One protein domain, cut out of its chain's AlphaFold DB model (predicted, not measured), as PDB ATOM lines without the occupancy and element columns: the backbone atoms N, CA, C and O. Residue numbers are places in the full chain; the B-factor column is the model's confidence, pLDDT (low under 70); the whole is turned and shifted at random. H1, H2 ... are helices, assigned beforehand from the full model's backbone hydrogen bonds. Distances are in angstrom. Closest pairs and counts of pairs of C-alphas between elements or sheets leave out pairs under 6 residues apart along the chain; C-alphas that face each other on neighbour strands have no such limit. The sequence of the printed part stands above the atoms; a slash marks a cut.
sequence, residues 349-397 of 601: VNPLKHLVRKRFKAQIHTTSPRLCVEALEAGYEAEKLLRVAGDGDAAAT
ATOM      1  N   VAL A 349     163.881   6.785  36.635       45.53
ATOM      2  CA  VAL A 349     164.154   7.905  37.540       45.53
ATOM      3  C   VAL A 349     165.263   7.476  38.490       45.53
ATOM      4  O   VAL A 349     165.076   6.470  39.173       45.53
ATOM      5  N   ASN A 350     166.385   8.214  38.514       51.53
ATOM      6  CA  ASN A 350     167.507   7.932  39.414       51.53
ATOM      7  C   ASN A 350     166.935   7.490  40.779       51.53
ATOM      8  O   ASN A 350     166.119   8.240  41.333       51.53
ATOM      9  N   PRO A 351     167.277   6.295  41.296       47.62
ATOM     10  CA  PRO A 351     166.633   5.733  42.481       47.62
ATOM     11  C   PRO A 351     166.619   6.699  43.668       47.62
ATOM     12  O   PRO A 351     165.626   6.779  44.388       47.62
ATOM     13  N   LEU A 352     167.664   7.521  43.808       49.25
ATOM     14  CA  LEU A 352     167.742   8.577  44.815       49.25
ATOM     15  C   LEU A 352     166.736   9.693  44.533       49.25
ATOM     16  O   LEU A 352     165.987  10.085  45.421       49.25
ATOM     17  N   LYS A 353     166.630  10.158  43.285       48.81
ATOM     18  CA  LYS A 353     165.626  11.153  42.870       48.81
ATOM     19  C   LYS A 353     164.200  10.637  43.086       48.81
ATOM     20  O   LYS A 353     163.333  11.400  43.510       48.81
ATOM     21  N   HIS A 354     163.943   9.355  42.833       51.78
ATOM     22  CA  HIS A 354     162.650   8.729  43.103       51.78
ATOM     23  C   HIS A 354     162.370   8.646  44.611       51.78
ATOM     24  O   HIS A 354     161.301   9.062  45.062       51.78
ATOM     25  N   LEU A 355     163.343   8.183  45.402       55.16
ATOM     26  CA  LEU A 355     163.236   8.061  46.857       55.16
ATOM     27  C   LEU A 355     163.012   9.424  47.525       55.16
ATOM     28  O   LEU A 355     162.110   9.561  48.352       55.16
ATOM     29  N   VAL A 356     163.757  10.449  47.103       60.06
ATOM     30  CA  VAL A 356     163.598  11.836  47.559       60.06
ATOM     31  C   VAL A 356     162.201  12.345  47.218       60.06
ATOM     32  O   VAL A 356     161.493  12.801  48.111       60.06
ATOM     33  N   ARG A 357     161.732  12.193  45.969       58.53
ATOM     34  CA  ARG A 357     160.374  12.618  45.572       58.53
ATOM     35  C   ARG A 357     159.284  11.894  46.361       58.53
ATOM     36  O   ARG A 357     158.323  12.534  46.780       58.53
ATOM     37  N   LYS A 358     159.433  10.587  46.596       61.91
ATOM     38  CA  LYS A 358     158.492   9.778  47.384       61.91
ATOM     39  C   LYS A 358     158.438  10.247  48.839       61.91
ATOM     40  O   LYS A 358     157.349  10.422  49.383       61.91
ATOM     41  N   ARG A 359     159.593  10.512  49.458       66.25
ATOM     42  CA  ARG A 359     159.678  11.024  50.836       66.25
ATOM     43  C   ARG A 359     159.131  12.447  50.956       66.25
ATOM     44  O   ARG A 359     158.382  12.714  51.891       66.25
ATOM     45  N   PHE A 360     159.411  13.314  49.984       64.00
ATOM     46  CA  PHE A 360     158.888  14.682  49.954       64.00
ATOM     47  C   PHE A 360     157.363  14.704  49.787       64.00
ATOM     48  O   PHE A 360     156.671  15.389  50.534       64.00
ATOM     49  N   LYS A 361     156.818  13.880  48.877       62.53
ATOM     50  CA  LYS A 361     155.364  13.691  48.729       62.53
ATOM     51  C   LYS A 361     154.721  13.187  50.023       62.53
ATOM     52  O   LYS A 361     153.703  13.727  50.437       62.53
ATOM     53  N   ALA A 362     155.323  12.204  50.694       65.56
ATOM     54  CA  ALA A 362     154.782  11.658  51.943       65.56
ATOM     55  C   ALA A 362     154.713  12.695  53.081       65.56
ATOM     56  O   ALA A 362     153.853  12.595  53.954       65.56
ATOM     57  N   GLN A 363     155.605  13.689  53.067       68.69
ATOM     58  CA  GLN A 363     155.714  14.716  54.107       68.69
ATOM     59  C   GLN A 363     155.129  16.077  53.700       68.69
ATOM     60  O   GLN A 363     155.157  17.013  54.494       68.69
ATOM     61  N   ILE A 364     154.523  16.191  52.512       68.12
ATOM     62  CA  ILE A 364     154.027  17.462  51.949       68.12
ATOM     63  C   ILE A 364     152.942  18.142  52.807       68.12
ATOM     64  O   ILE A 364     152.674  19.333  52.673       68.12
ATOM     65  N   HIS A 365     152.300  17.389  53.701       69.81
ATOM     66  CA  HIS A 365     151.251  17.881  54.595       69.81
ATOM     67  C   HIS A 365     151.760  18.245  56.000       69.81
ATOM     68  O   HIS A 365     150.985  18.748  56.827       69.81
ATOM     69  N   THR A 366     153.041  17.997  56.285       74.00
ATOM     70  CA  THR A 366     153.673  18.336  57.558       74.00
ATOM     71  C   THR A 366     153.883  19.845  57.607       74.00
ATOM     72  O   THR A 366     154.589  20.433  56.802       74.00
ATOM     73  N   THR A 367     153.185  20.490  58.540       73.50
ATOM     74  CA  THR A 367     153.150  21.959  58.698       73.50
ATOM     75  C   THR A 367     153.671  22.401  60.065       73.50
ATOM     76  O   THR A 367     153.584  23.574  60.406       73.50
ATOM     77  N   SER A 368     154.189  21.460  60.865       80.56
ATOM     78  CA  SER A 368     154.779  21.732  62.175       80.56
ATOM     79  C   SER A 368     156.198  22.265  61.981       80.56
ATOM     80  O   SER A 368     157.038  21.499  61.507       80.56
ATOM     81  N   PRO A 369     156.501  23.516  62.372       74.56
ATOM     82  CA  PRO A 369     157.831  24.089  62.186       74.56
ATOM     83  C   PRO A 369     158.920  23.242  62.840       74.56
ATOM     84  O   PRO A 369     159.944  23.003  62.224       74.56
ATOM     85  N   ARG A 370     158.659  22.699  64.035       79.81
ATOM     86  CA  ARG A 370     159.608  21.835  64.743       79.81
ATOM     87  C   ARG A 370     159.978  20.589  63.933       79.81
ATOM     88  O   ARG A 370     161.150  20.308  63.756       79.81
ATOM     89  N   LEU A 371     158.977  19.880  63.406       75.44
ATOM     90  CA  LEU A 371     159.215  18.657  62.633       75.44
ATOM     91  C   LEU A 371     159.813  18.962  61.257       75.44
ATOM     92  O   LEU A 371     160.599  18.174  60.747       75.44
ATOM     93  N   CYS A 372     159.439  20.092  60.653       75.19
ATOM     94  CA  CYS A 372     160.007  20.521  59.381       75.19
ATOM     95  C   CYS A 372     161.475  20.928  59.529       75.19
ATOM     96  O   CYS A 372     162.273  20.547  58.686       75.19
ATOM     97  N   VAL A 373     161.827  21.669  60.583       81.56
ATOM     98  CA  VAL A 373     163.209  22.086  60.857       81.56
ATOM     99  C   VAL A 373     164.074  20.867  61.157       81.56
ATOM    100  O   VAL A 373     165.043  20.657  60.441       81.56
ATOM    101  N   GLU A 374     163.663  20.004  62.092       80.75
ATOM    102  CA  GLU A 374     164.407  18.776  62.426       80.75
ATOM    103  C   GLU A 374     164.603  17.874  61.184       80.75
ATOM    104  O   GLU A 374     165.687  17.336  60.955       80.75
ATOM    105  N   ALA A 375     163.580  17.728  60.330       76.25
ATOM    106  CA  ALA A 375     163.679  16.922  59.110       76.25
ATOM    107  C   ALA A 375     164.542  17.570  58.014       76.25
ATOM    108  O   ALA A 375     165.208  16.856  57.262       76.25
ATOM    109  N   LEU A 376     164.521  18.901  57.898       78.00
ATOM    110  CA  LEU A 376     165.374  19.633  56.963       78.00
ATOM    111  C   LEU A 376     166.834  19.573  57.408       78.00
ATOM    112  O   LEU A 376     167.683  19.276  56.578       78.00
ATOM    113  N   GLU A 377     167.119  19.781  58.694       84.81
ATOM    114  CA  GLU A 377     168.463  19.651  59.270       84.81
ATOM    115  C   GLU A 377     169.037  18.256  59.008       84.81
ATOM    116  O   GLU A 377     170.117  18.132  58.431       84.81
ATOM    117  N   ALA A 378     168.272  17.201  59.305       82.75
ATOM    118  CA  ALA A 378     168.679  15.829  59.001       82.75
ATOM    119  C   ALA A 378     168.891  15.592  57.492       82.75
ATOM    120  O   ALA A 378     169.802  14.868  57.094       82.75
ATOM    121  N   GLY A 379     168.061  16.206  56.641       79.56
ATOM    122  CA  GLY A 379     168.194  16.131  55.186       79.56
ATOM    123  C   GLY A 379     169.453  16.821  54.653       79.56
ATOM    124  O   GLY A 379     170.114  16.269  53.774       79.56
ATOM    125  N   TYR A 380     169.804  17.989  55.193       83.62
ATOM    126  CA  TYR A 380     171.015  18.722  54.822       83.62
ATOM    127  C   TYR A 380     172.286  18.022  55.311       83.62
ATOM    128  O   TYR A 380     173.257  17.954  54.563       83.62
ATOM    129  N   GLU A 381     172.273  17.435  56.509       85.25
ATOM    130  CA  GLU A 381     173.401  16.626  56.987       85.25
ATOM    131  C   GLU A 381     173.594  15.362  56.138       85.25
ATOM    132  O   GLU A 381     174.720  15.020  55.776       85.25
ATOM    133  N   ALA A 382     172.505  14.700  55.728       82.62
ATOM    134  CA  ALA A 382     172.583  13.555  54.822       82.62
ATOM    135  C   ALA A 382     173.120  13.940  53.432       82.62
ATOM    136  O   ALA A 382     173.931  13.213  52.860       82.62
ATOM    137  N   GLU A 383     172.693  15.081  52.885       85.69
ATOM    138  CA  GLU A 383     173.192  15.597  51.605       85.69
ATOM    139  C   GLU A 383     174.686  15.924  51.674       85.69
ATOM    140  O   GLU A 383     175.448  15.494  50.807       85.69
ATOM    141  N   LYS A 384     175.119  16.597  52.743       88.56
ATOM    142  CA  LYS A 384     176.525  16.907  53.001       88.56
ATOM    143  C   LYS A 384     177.372  15.639  53.107       88.56
ATOM    144  O   LYS A 384     178.432  15.570  52.490       88.56
ATOM    145  N   LEU A 385     176.895  14.628  53.835       86.75
ATOM    146  CA  LEU A 385     177.586  13.344  53.982       86.75
ATOM    147  C   LEU A 385     177.733  12.619  52.634       86.75
ATOM    148  O   LEU A 385     178.804  12.101  52.327       86.75
ATOM    149  N   LEU A 386     176.683  12.625  51.804       82.19
ATOM    150  CA  LEU A 386     176.707  12.036  50.462       82.19
ATOM    151  C   LEU A 386     177.655  12.776  49.514       82.19
ATOM    152  O   LEU A 386     178.346  12.134  48.727       82.19
ATOM    153  N   ARG A 387     177.703  14.109  49.595       84.81
ATOM    154  CA  ARG A 387     178.602  14.931  48.780       84.81
ATOM    155  C   ARG A 387     180.065  14.651  49.120       84.81
ATOM    156  O   ARG A 387     180.836  14.324  48.229       84.81
ATOM    157  N   VAL A 388     180.405  14.678  50.409       87.12
ATOM    158  CA  VAL A 388     181.768  14.415  50.903       87.12
ATOM    159  C   VAL A 388     182.217  12.982  50.585       87.12
ATOM    160  O   VAL A 388     183.355  12.766  50.181       87.12
ATOM    161  N   ALA A 389     181.313  12.001  50.677       83.00
ATOM    162  CA  ALA A 389     181.598  10.637  50.229       83.00
ATOM    163  C   ALA A 389     181.808  10.543  48.705       83.00
ATOM    164  O   ALA A 389     182.645   9.766  48.251       83.00
ATOM    165  N   GLY A 390     181.070  11.329  47.911       75.31
ATOM    166  CA  GLY A 390     181.237  11.421  46.456       75.31
ATOM    167  C   GLY A 390     182.591  11.995  46.030       75.31
ATOM    168  O   GLY A 390     183.115  11.595  44.993       75.31
ATOM    169  N   ASP A 391     183.181  12.851  46.866       85.56
ATOM    170  CA  ASP A 391     184.525  13.412  46.681       85.56
ATOM    171  C   ASP A 391     185.652  12.447  47.128       85.56
ATOM    172  O   ASP A 391     186.834  12.771  47.010       85.56
ATOM    173  N   GLY A 392     185.308  11.241  47.606       77.06
ATOM    174  CA  GLY A 392     186.255  10.167  47.932       77.06
ATOM    175  C   GLY A 392     186.643  10.039  49.411       77.06
ATOM    176  O   GLY A 392     187.590   9.317  49.724       77.06
ATOM    177  N   ASP A 393     185.940  10.706  50.333       90.19
ATOM    178  CA  ASP A 393     186.215  10.604  51.773       90.19
ATOM    179  C   ASP A 393     185.771   9.253  52.369       90.19
ATOM    180  O   ASP A 393     184.582   8.937  52.469       90.19
ATOM    181  N   ALA A 394     186.744   8.457  52.820       83.88
ATOM    182  CA  ALA A 394     186.507   7.101  53.310       83.88
ATOM    183  C   ALA A 394     185.701   7.038  54.625       83.88
ATOM    184  O   ALA A 394     184.996   6.053  54.871       83.88
ATOM    185  N   ALA A 395     185.774   8.069  55.475       86.88
ATOM    186  CA  ALA A 395     185.050   8.104  56.746       86.88
ATOM    187  C   ALA A 395     183.550   8.359  56.524       86.88
ATOM    188  O   ALA A 395     182.703   7.688  57.127       86.88
ATOM    189  N   ALA A 396     183.215   9.264  55.603       85.25
ATOM    190  CA  ALA A 396     181.848   9.509  55.166       85.25
ATOM    191  C   ALA A 396     181.240   8.263  54.504       85.25
ATOM    192  O   ALA A 396     180.124   7.867  54.851       85.25
ATOM    193  N   THR A 397     181.987   7.578  53.627       84.56
ATOM    194  CA  THR A 397     181.538   6.318  53.009       84.56
ATOM    195  C   THR A 397     181.262   5.233  54.054       84.56
ATOM    196  O   THR A 397     180.209   4.598  54.013       84.56
TER     197      THR A 397
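AT A GLANCE: This is residues 349 to 397 of the 601 residues of the protein "PKS_ER domain-containing protein" of Coleophoma crateriformis (UniProt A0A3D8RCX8). What shape does the printed part make? It is a flat, open U: helix H1 leads into a turn of residues 364 to 368, and the longer helix H2 runs back beside it with an empty gap between the two arms. At the far end of H2 the chain folds back, and the short helix H3 packs on residues 385 to 389 of H2. What is it built of, and how large is it? The printed part has 49 residues, with three named helices in the order H1, H2, H3 and no named strand, and its class is all helix. It is loose, with a radius of gyration of the C-alphas of 13.0 A, and the C-alphas span 37 by 27 by 10 A.

HOW THE PARTS SIT: Does the first helix meet anything? H1, residues 351 to 363, touches no helix. It is apart from H2, residues 369 to 390, and apart from H3, residues 394 to 397, with no C-alpha of either within 8 A of it. Which helices touch each other? H2 and H3 touch, with 7 pairs of C-alphas within 8 A, and H2 does so with residues 385 to 389 alone. The closest C-alphas are those of Ala 389 and Ala 396, 5.1 A apart. What do the backbone N and O atoms show? In H1 and H2 every O i to N i+4 pair is within hydrogen-bond range. H3, with 4 residues, is too short for such a pair, and its 1 pair of O i to N i+3 is not within range.

IN THESE COORDINATES: Where does H1 run? It has 13 residues, from C-alpha 351 at (166.633, 5.733, 42.481) to C-alpha 363, 18.3 A away. Where does H2 run? Its 22 residues make it the longest helix, 30.9 A from C-alpha 369 at (157.831, 24.089, 62.186) to C-alpha 390 at (181.237, 11.421, 46.456). Where does H3 end? It ends with the printed part, at C-alpha 397, (181.538, 6.318, 53.009), 5.0 A from C-alpha 394.

THE WHOLE: How far does the printed part reach? The two C-alphas farthest apart are those of Thr 367 and Ala 394, 36.9 A, and the first and last printed C-alphas, of Val 349 and Thr 397, are 23.3 A apart. Is there a cut or a long link? The printed part has no cut, and the links H1 to H2 and H2 to H3 are tight, with 5 and 3 residues. Which stretches stand free? Residues 349 to 355, 357 to 362 and 364 to 371 do, of which 351 to 355 and 357 to 362 belong to H1 and 369 to 371 to H2. Where is confidence low? The mean pLDDT of the printed part is 73.7, and residues 349 to 365 are under 70 in this model; H1 has a mean of 58.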